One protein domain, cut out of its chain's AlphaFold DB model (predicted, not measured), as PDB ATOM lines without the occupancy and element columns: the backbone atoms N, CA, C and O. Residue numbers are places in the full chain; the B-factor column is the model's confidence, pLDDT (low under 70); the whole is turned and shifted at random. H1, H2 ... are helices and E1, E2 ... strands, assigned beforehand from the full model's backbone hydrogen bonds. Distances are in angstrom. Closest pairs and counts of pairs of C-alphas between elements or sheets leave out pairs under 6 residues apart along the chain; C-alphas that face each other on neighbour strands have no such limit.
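Overview. This is residues 2 to 13 and 26 to 69 of the 213 residues of a protein of Streptococcus parasanguinis DORA_23_24 (UniProt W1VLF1). Two helices, H2 and H3, run nearly the same way and touch near the first residues of H2, while a small two-stranded ribbon, E1 and E2, makes one end of the longest axis and H2 reaches toward the other. The short helix H1 lies near the middle, and residues 43 to 56 fold back from the end of H2 to the start of H3. The printed part has 56 residues, with three named helices and two named strands in the order H1, E1, E2, H2, H3; the sheet, E1 - E2, is antiparallel and the class is mixed, helices and strands. It is compact, with a radius of gyration of the C-alphas of 10.9 A, and only just elongated, spanning 30 by 20 by 18 A.

Arrangement. Start at the sheet, where E1, residues 10 to 13, and E2, residues 26 to 28, are antiparallel at 135 degrees; N 11 and O 27 are within hydrogen-bond range at 2.8 A. Look next at H2, residues 32 to 42, and H3, residues 57 to 66: they touch, closest at the C-alphas of Tyr 32 and Leu 62, 6.2 A apart, at a shallow tilt of 14 degrees, the same way. H1, residues 5 to 8, is close to H3 but not clearly touching, its closest C-alphas Arg 6 and Val 59 being 5.7 A apart. E1 and H3 are only just apart, at 8.3 A. In H2 and H3 every O i to N i+4 pair is within hydrogen-bond range; H1 is too short for such a pair.

Along the chain. Find C-alpha 5 at (110.369, 82.492, 94.987), where H1 begins its 6.0 A. E1 covers 9.3 A and E2 6.7 A. From C-alpha 32 at (104.478, 92.114, 93.218), H2 runs 15.0 A. H3 runs 14.3 A to C-alpha 66 at (108.079, 90.206, 87.244).

Size, cuts and confidence. The C-alphas farthest apart, Glu 13 and Gly 43, are 31.0 A apart. Residues 14 to 25 are not printed, and C-alphas 13 and 26 stand 6.2 A apart across this cut. The link from H2 to H3 is long, with 14 residues. No printed residue has a pLDDT under 70.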
ATOM      1  N   ILE A   2     116.730  83.637  93.132       96.69
ATOM      2  CA  ILE A   2     116.157  83.700  94.483       96.69
ATOM      3  C   ILE A   2     115.491  82.359  94.757       96.69
ATOM      4  O   ILE A   2     114.649  81.936  93.971       96.69
ATOM      5  N   ASP A   3     115.934  81.703  95.825       95.06
ATOM      6  CA  ASP A   3     115.380  80.439  96.298       95.06
ATOM      7  C   ASP A   3     113.989  80.643  96.901       95.06
ATOM      8  O   ASP A   3     113.723  81.682  97.511       95.06
ATOM      9  N   HIS A   4     113.112  79.661  96.724       94.25
ATOM     10  CA  HIS A   4     111.746  79.654  97.214       94.25
ATOM     11  C   HIS A   4     110.946  80.900  96.800       94.25
ATOM     12  O   HIS A   4     110.267  81.524  97.623       94.25
ATOM     13  N   PHE A   5     110.999  81.270  95.512       96.62
ATOM     14  CA  PHE A   5     110.369  82.492  94.987       96.62
ATOM     15  C   PHE A   5     108.874  82.575  95.324       96.62
ATOM     16  O   PHE A   5     108.347  83.650  95.618       96.62
ATOM     17  N   ARG A   6     108.193  81.425  95.372       95.38
ATOM     18  CA  ARG A   6     106.779  81.338  95.754       95.38
ATOM     19  C   ARG A   6     106.462  81.959  97.124       95.38
ATOM     20  O   ARG A   6     105.345  82.422  97.330       95.38
ATOM     21  N   GLY A   7     107.454  82.041  98.017       96.25
ATOM     22  CA  GLY A   7     107.385  82.693  99.328       96.25
ATOM     23  C   GLY A   7     106.939  84.157  99.283       96.25
ATOM     24  O   GLY A   7     106.357  84.655 100.248       96.25
ATOM     25  N   PHE A   8     107.183  84.849  98.164       96.94
ATOM     26  CA  PHE A   8     106.753  86.235  97.988       96.94
ATOM     27  C   PHE A   8     105.253  86.365  97.721       96.94
ATOM     28  O   PHE A   8     104.671  87.373  98.109       96.94
ATOM     29  N   GLU A   9     104.618  85.364  97.110       96.75
ATOM     30  CA  GLU A   9     103.161  85.319  96.934       96.75
ATOM     31  C   GLU A   9     102.486  84.908  98.249       96.75
ATOM     32  O   GLU A   9     101.631  85.620  98.782       96.75
ATOM     33  N   SER A  10     102.929  83.798  98.831       95.81
ATOM     34  CA  SER A  10     102.525  83.339 100.161       95.81
ATOM     35  C   SER A  10     103.598  82.436 100.746       95.81
ATOM     36  O   SER A  10     104.400  81.892 100.007       95.81
ATOM     37  N   TYR A  11     103.648  82.225 102.053       96.25
ATOM     38  CA  TYR A  11     104.621  81.341 102.700       96.25
ATOM     39  C   TYR A  11     103.949  80.481 103.769       96.25
ATOM     40  O   TYR A  11     102.894  80.837 104.300       96.25
ATOM     41  N   TRP A  12     104.542  79.322 104.057       97.12
ATOM     42  CA  TRP A  12     104.030  78.397 105.064       97.12
ATOM     43  C   TRP A  12     104.558  78.795 106.447       97.12
ATOM     44  O   TRP A  12     105.737  78.620 106.752       97.12
ATOM     45  N   GLU A  13     103.692  79.377 107.274       97.94
ATOM     46  CA  GLU A  13     104.021  79.833 108.625       97.94
ATOM     47  C   GLU A  13     103.790  78.700 109.631       97.94
ATOM     48  O   GLU A  13     102.660  78.236 109.795       97.94
ATOM     49  N   TRP A  26      99.144  78.783 105.324       97.12
ATOM     50  CA  TRP A  26      99.539  79.726 104.278       97.12
ATOM     51  C   TRP A  26      99.247  81.165 104.715       97.12
ATOM     52  O   TRP A  26      98.123  81.485 105.105       97.12
ATOM     53  N   VAL A  27     100.253  82.034 104.631       98.06
ATOM     54  CA  VAL A  27     100.144  83.477 104.891       98.06
ATOM     55  C   VAL A  27     100.580  84.233 103.644       98.06
ATOM     56  O   VAL A  27     101.602  83.902 103.053       98.06
ATOM     57  N   LYS A  28      99.804  85.238 103.223       97.94
ATOM     58  CA  LYS A  28     100.133  86.055 102.048       97.94
ATOM     59  C   LYS A  28     101.426  86.846 102.268       97.94
ATOM     60  O   LYS A  28     101.599  87.483 103.306       97.94
ATOM     61  N   GLY A  29     102.300  86.810 101.271       96.81
ATOM     62  CA  GLY A  29     103.520  87.599 101.206       96.81
ATOM     63  C   GLY A  29     103.281  89.001 100.626       96.81
ATOM     64  O   GLY A  29     102.135  89.427 100.447       96.81
ATOM     65  N   PRO A  30     104.359  89.755 100.346       97.25
ATOM     66  CA  PRO A  30     104.267  91.103  99.782       97.25
ATOM     67  C   PRO A  30     103.832  91.139  98.308       97.25
ATOM     68  O   PRO A  30     103.452  92.210  97.821       97.25
ATOM     69  N   ASP A  31     103.877  90.000  97.612       96.25
ATOM     70  CA  ASP A  31     103.527  89.846  96.199       96.25
ATOM     71  C   ASP A  31     104.348  90.822  95.319       96.25
ATOM     72  O   ASP A  31     105.455  91.245  95.675       96.25
ATOM     73  N   TYR A  32     103.815  91.232  94.172       97.25
ATOM     74  CA  TYR A  32     104.478  92.114  93.218       97.25
ATOM     75  C   TYR A  32     104.876  93.482  93.794       97.25
ATOM     76  O   TYR A  32     105.732  94.155  93.224       97.25
ATOM     77  N   LYS A  33     104.307  93.915  94.929       97.75
ATOM     78  CA  LYS A  33     104.649  95.217  95.535       97.75
ATOM     79  C   LYS A  33     106.133  95.311  95.881       97.75
ATOM     80  O   LYS A  33     106.724  96.370  95.693       97.75
ATOM     81  N   LEU A  34     106.734  94.210  96.338       97.69
ATOM     82  CA  LEU A  34     108.171  94.150  96.598       97.69
ATOM     83  C   LEU A  34     108.967  94.384  95.310       97.69
ATOM     84  O   LEU A  34     109.873  95.209  95.280       97.69
ATOM     85  N   PHE A  35     108.610  93.681  94.237       97.31
ATOM     86  CA  PHE A  35     109.341  93.747  92.972       97.31
ATOM     87  C   PHE A  35     109.128  95.060  92.221       97.31
ATOM     88  O   PHE A  35     110.042  95.517  91.541       97.31
ATOM     89  N   ALA A  36     107.975  95.706  92.393       97.56
ATOM     90  CA  ALA A  36     107.749  97.063  91.916       97.56
ATOM     91  C   ALA A  36     108.726  98.053  92.575       97.56
ATOM     92  O   ALA A  36     109.393  98.798  91.865       97.56
ATOM     93  N   ALA A  37     108.874  97.998  93.905       98.06
ATOM     94  CA  ALA A  37     109.817  98.851  94.633       98.06
ATOM     95  C   ALA A  37     111.281  98.547  94.267       98.06
ATOM     96  O   ALA A  37     112.078  99.456  94.065       98.06
ATOM     97  N   VAL A  38     111.636  97.264  94.114       97.12
ATOM     98  CA  VAL A  38     112.972  96.859  93.642       97.12
ATOM     99  C   VAL A  38     113.261  97.428  92.254       97.12
ATOM    100  O   VAL A  38     114.352  97.943  92.028       97.12
ATOM    101  N   LYS A  39     112.292  97.365  91.334       96.75
ATOM    102  CA  LYS A  39     112.445  97.907  89.981       96.75
ATOM    103  C   LYS A  39     112.559  99.432  89.971       96.75
ATOM    104  O   LYS A  39     113.311  99.970  89.166       96.75
ATOM    105  N   GLU A  40     111.828 100.117  90.844       98.06
ATOM    106  CA  GLU A  40     111.903 101.575  90.991       98.06
ATOM    107  C   GLU A  40     113.294 102.028  91.454       98.06
ATOM    108  O   GLU A  40     113.870 102.934  90.858       98.06
ATOM    109  N   GLU A  41     113.858 101.361  92.460       98.25
ATOM    110  CA  GLU A  41     115.135 101.759  93.064       98.25
ATOM    111  C   GLU A  41     116.364 101.256  92.295       98.25
ATOM    112  O   GLU A  41     117.383 101.942  92.218       98.25
ATOM    113  N   LEU A  42     116.300 100.041  91.741       97.69
ATOM    114  CA  LEU A  42     117.463  99.351  91.165       97.69
ATOM    115  C   LEU A  42     117.371  99.151  89.646       97.69
ATOM    116  O   LEU A  42     118.340  98.698  89.038       97.69
ATOM    117  N   GLY A  43     116.239  99.491  89.027       96.38
ATOM    118  CA  GLY A  43     115.986  99.251  87.609       96.38
ATOM    119  C   GLY A  43     115.717  97.779  87.285       96.38
ATOM    120  O   GLY A  43     115.267  96.996  88.124       96.38
ATOM    121  N   ASP A  44     115.966  97.396  86.032       94.56
ATOM    122  CA  ASP A  44     115.797  96.013  85.585       94.56
ATOM    123  C   ASP A  44     116.939  95.126  86.106       94.56
ATOM    124  O   ASP A  44     118.120  95.385  85.864       94.56
ATOM    125  N   LEU A  45     116.577  94.052  86.810       95.06
ATOM    126  CA  LEU A  45     117.516  93.084  87.373       95.06
ATOM    127  C   LEU A  45     117.357  91.715  86.709       95.06
ATOM    128  O   LEU A  45     116.247  91.220  86.521       95.06
ATOM    129  N   ASN A  46     118.486  91.054  86.449       94.56
ATOM    130  CA  ASN A  46     118.535  89.701  85.888       94.56
ATOM    131  C   ASN A  46     118.336  88.642  86.986       94.56
ATOM    132  O   ASN A  46     119.264  87.927  87.375       94.56
ATOM    133  N   ILE A  47     117.124  88.576  87.537       96.88
ATOM    134  CA  ILE A  47     116.754  87.614  88.579       96.88
ATOM    135  C   ILE A  47     116.165  86.362  87.929       96.88
ATOM    136  O   ILE A  47     115.311  86.451  87.063       96.88
ATOM    137  N   ILE A  48     116.606  85.191  88.391       97.94
ATOM    138  CA  ILE A  48     115.985  83.894  88.088       97.94
ATOM    139  C   ILE A  48     115.114  83.521  89.289       97.94
ATOM    140  O   ILE A  48     115.626  83.506  90.417       97.94
ATOM    141  N   ALA A  49     113.839  83.235  89.055       97.25
ATOM    142  CA  ALA A  49     112.925  82.732  90.070       97.25
ATOM    143  C   ALA A  49     113.114  81.216  90.206       97.25
ATOM    144  O   ALA A  49     112.963  80.493  89.227       97.25
ATOM    145  N   GLU A  50     113.478  80.734  91.397       95.62
ATOM    146  CA  GLU A  50     113.359  79.306  91.703       95.62
ATOM    147  C   GLU A  50     111.892  79.014  92.027       95.62
ATOM    148  O   GLU A  50     111.362  79.480  93.038       95.62
ATOM    149  N   ASP A  51     111.233  78.327  91.101       90.81
ATOM    150  CA  ASP A  51     109.796  78.070  91.066       90.81
ATOM    151  C   ASP A  51     109.487  76.567  90.932       90.81
ATOM    152  O   ASP A  51     108.529  76.164  90.268       90.81
ATOM    153  N   LEU A  52     110.315  75.728  91.559       88.31
ATOM    154  CA  LEU A  52     110.106  74.287  91.609       88.31
ATOM    155  C   LEU A  52     109.083  73.928  92.702       88.31
ATOM    156  O   LEU A  52     108.852  74.657  93.669       88.31
ATOM    157  N   GLY A  53     108.477  72.747  92.573       80.62
ATOM    158  CA  GLY A  53     107.534  72.229  93.565       80.62
ATOM    159  C   GLY A  53     106.122  72.807  93.432       80.62
ATOM    160  O   GLY A  53     105.543  72.807  92.349       80.62
ATOM    161  N   PHE A  54     105.518  73.207  94.557       82.38
ATOM    162  CA  PHE A  54     104.105  73.597  94.610       82.38
ATOM    163  C   PHE A  54     103.874  75.001  94.034       82.38
ATOM    164  O   PHE A  54     104.144  76.010  94.691       82.38
ATOM    165  N   MET A  55     103.323  75.038  92.825       87.62
ATOM    166  CA  MET A  55     102.985  76.253  92.090       87.62
ATOM    167  C   MET A  55     101.468  76.417  92.014       87.62
ATOM    168  O   MET A  55     100.772  75.519  91.544       87.62
ATOM    169  N   THR A  56     100.962  77.564  92.469       92.75
ATOM    170  CA  THR A  56      99.574  77.985  92.230       92.75
ATOM    171  C   THR A  56      99.524  78.968  91.064       92.75
ATOM    172  O   THR A  56     100.554  79.541  90.690       92.75
ATOM    173  N   ASP A  57      98.334  79.195  90.510       95.25
ATOM    174  CA  ASP A  57      98.134  80.160  89.423       95.25
ATOM    175  C   ASP A  57      98.610  81.568  89.824       95.25
ATOM    176  O   ASP A  57      99.214  82.265  89.014       95.25
ATOM    177  N   GLU A  58      98.450  81.960  91.093       95.56
ATOM    178  CA  GLU A  58      98.920  83.248  91.614       95.56
ATOM    179  C   GLU A  58     100.451  83.354  91.646       95.56
ATOM    180  O   GLU A  58     101.006  84.418  91.377       95.56
ATOM    181  N   VAL A  59     101.159  82.260  91.949       94.88
ATOM    182  CA  VAL A  59     102.632  82.250  91.913       94.88
ATOM    183  C   VAL A  59     103.124  82.372  90.470       94.88
ATOM    184  O   VAL A  59     104.089  83.091  90.202       94.88
ATOM    185  N   ILE A  60     102.452  81.688  89.539       94.56
ATOM    186  CA  ILE A  60     102.745  81.787  88.106       94.56
ATOM    187  C   ILE A  60     102.497  83.223  87.633       94.56
ATOM    188  O   ILE A  60     103.378  83.810  87.011       94.56
ATOM    189  N   GLU A  61     101.358  83.825  87.985       96.38
ATOM    190  CA  GLU A  61     101.039  85.215  87.648       96.38
ATOM    191  C   GLU A  61     102.087  86.189  88.202       96.38
ATOM    192  O   GLU A  61     102.553  87.067  87.474       96.38
ATOM    193  N   LEU A  62     102.521  86.010  89.456       96.62
ATOM    194  CA  LEU A  62     103.591  86.817  90.046       96.62
ATOM    195  C   LEU A  62     104.886  86.709  89.230       96.62
ATOM    196  O   LEU A  62     105.478  87.738  88.904       96.62
ATOM    197  N   ARG A  63     105.321  85.493  88.874       96.38
ATOM    198  CA  ARG A  63     106.528  85.276  88.058       96.38
ATOM    199  C   ARG A  63     106.407  85.932  86.680       96.38
ATOM    200  O   ARG A  63     107.321  86.629  86.247       96.38
ATOM    201  N   GLU A  64     105.281  85.750  85.996       95.81
ATOM    202  CA  GLU A  64     105.059  86.367  84.684       95.81
ATOM    203  C   GLU A  64     105.059  87.896  84.779       95.81
ATOM    204  O   GLU A  64     105.640  88.583  83.938       95.81
ATOM    205  N   ARG A  65     104.477  88.450  85.847       96.44
ATOM    206  CA  ARG A  65     104.425  89.895  86.075       96.44
ATOM    207  C   ARG A  65     105.789  90.502  86.403       96.44
ATOM    208  O   ARG A  65     106.030  91.662  86.060       96.44
ATOM    209  N   THR A  66     106.684  89.764  87.064       96.44
ATOM    210  CA  THR A  66     108.079  90.206  87.244       96.44
ATOM    211  C   THR A  66     108.899  90.080  85.965       96.44
ATOM    212  O   THR A  66     109.880  90.803  85.809       96.44
ATOM    213  N   GLY A  67     108.500  89.196  85.046       96.12
ATOM    214  CA  GLY A  67     109.249  88.884  83.830       96.12
ATOM    215  C   GLY A  67     110.498  88.037  84.090       96.12
ATOM    216  O   GLY A  67     111.290  87.816  83.173       96.12
ATOM    217  N   PHE A  68     110.695  87.552  85.318       97.44
ATOM    218  CA  PHE A  68     111.846  86.724  85.665       97.44
ATOM    219  C   PHE A  68     111.703  85.321  85.068       97.44
ATOM    220  O   PHE A  68     110.627  84.728  85.176       97.44
ATOM    221  N   PRO A  69     112.765  84.745  84.474       97.75
ATOM    222  CA  PRO A  69     112.723  83.361  84.040       97.75
ATOM    223  C   PRO A  69     112.537  82.421  85.232       97.75
ATOM    224  O   PRO A  69     113.209  82.558  86.262       97.75
TER     225      PRO A  69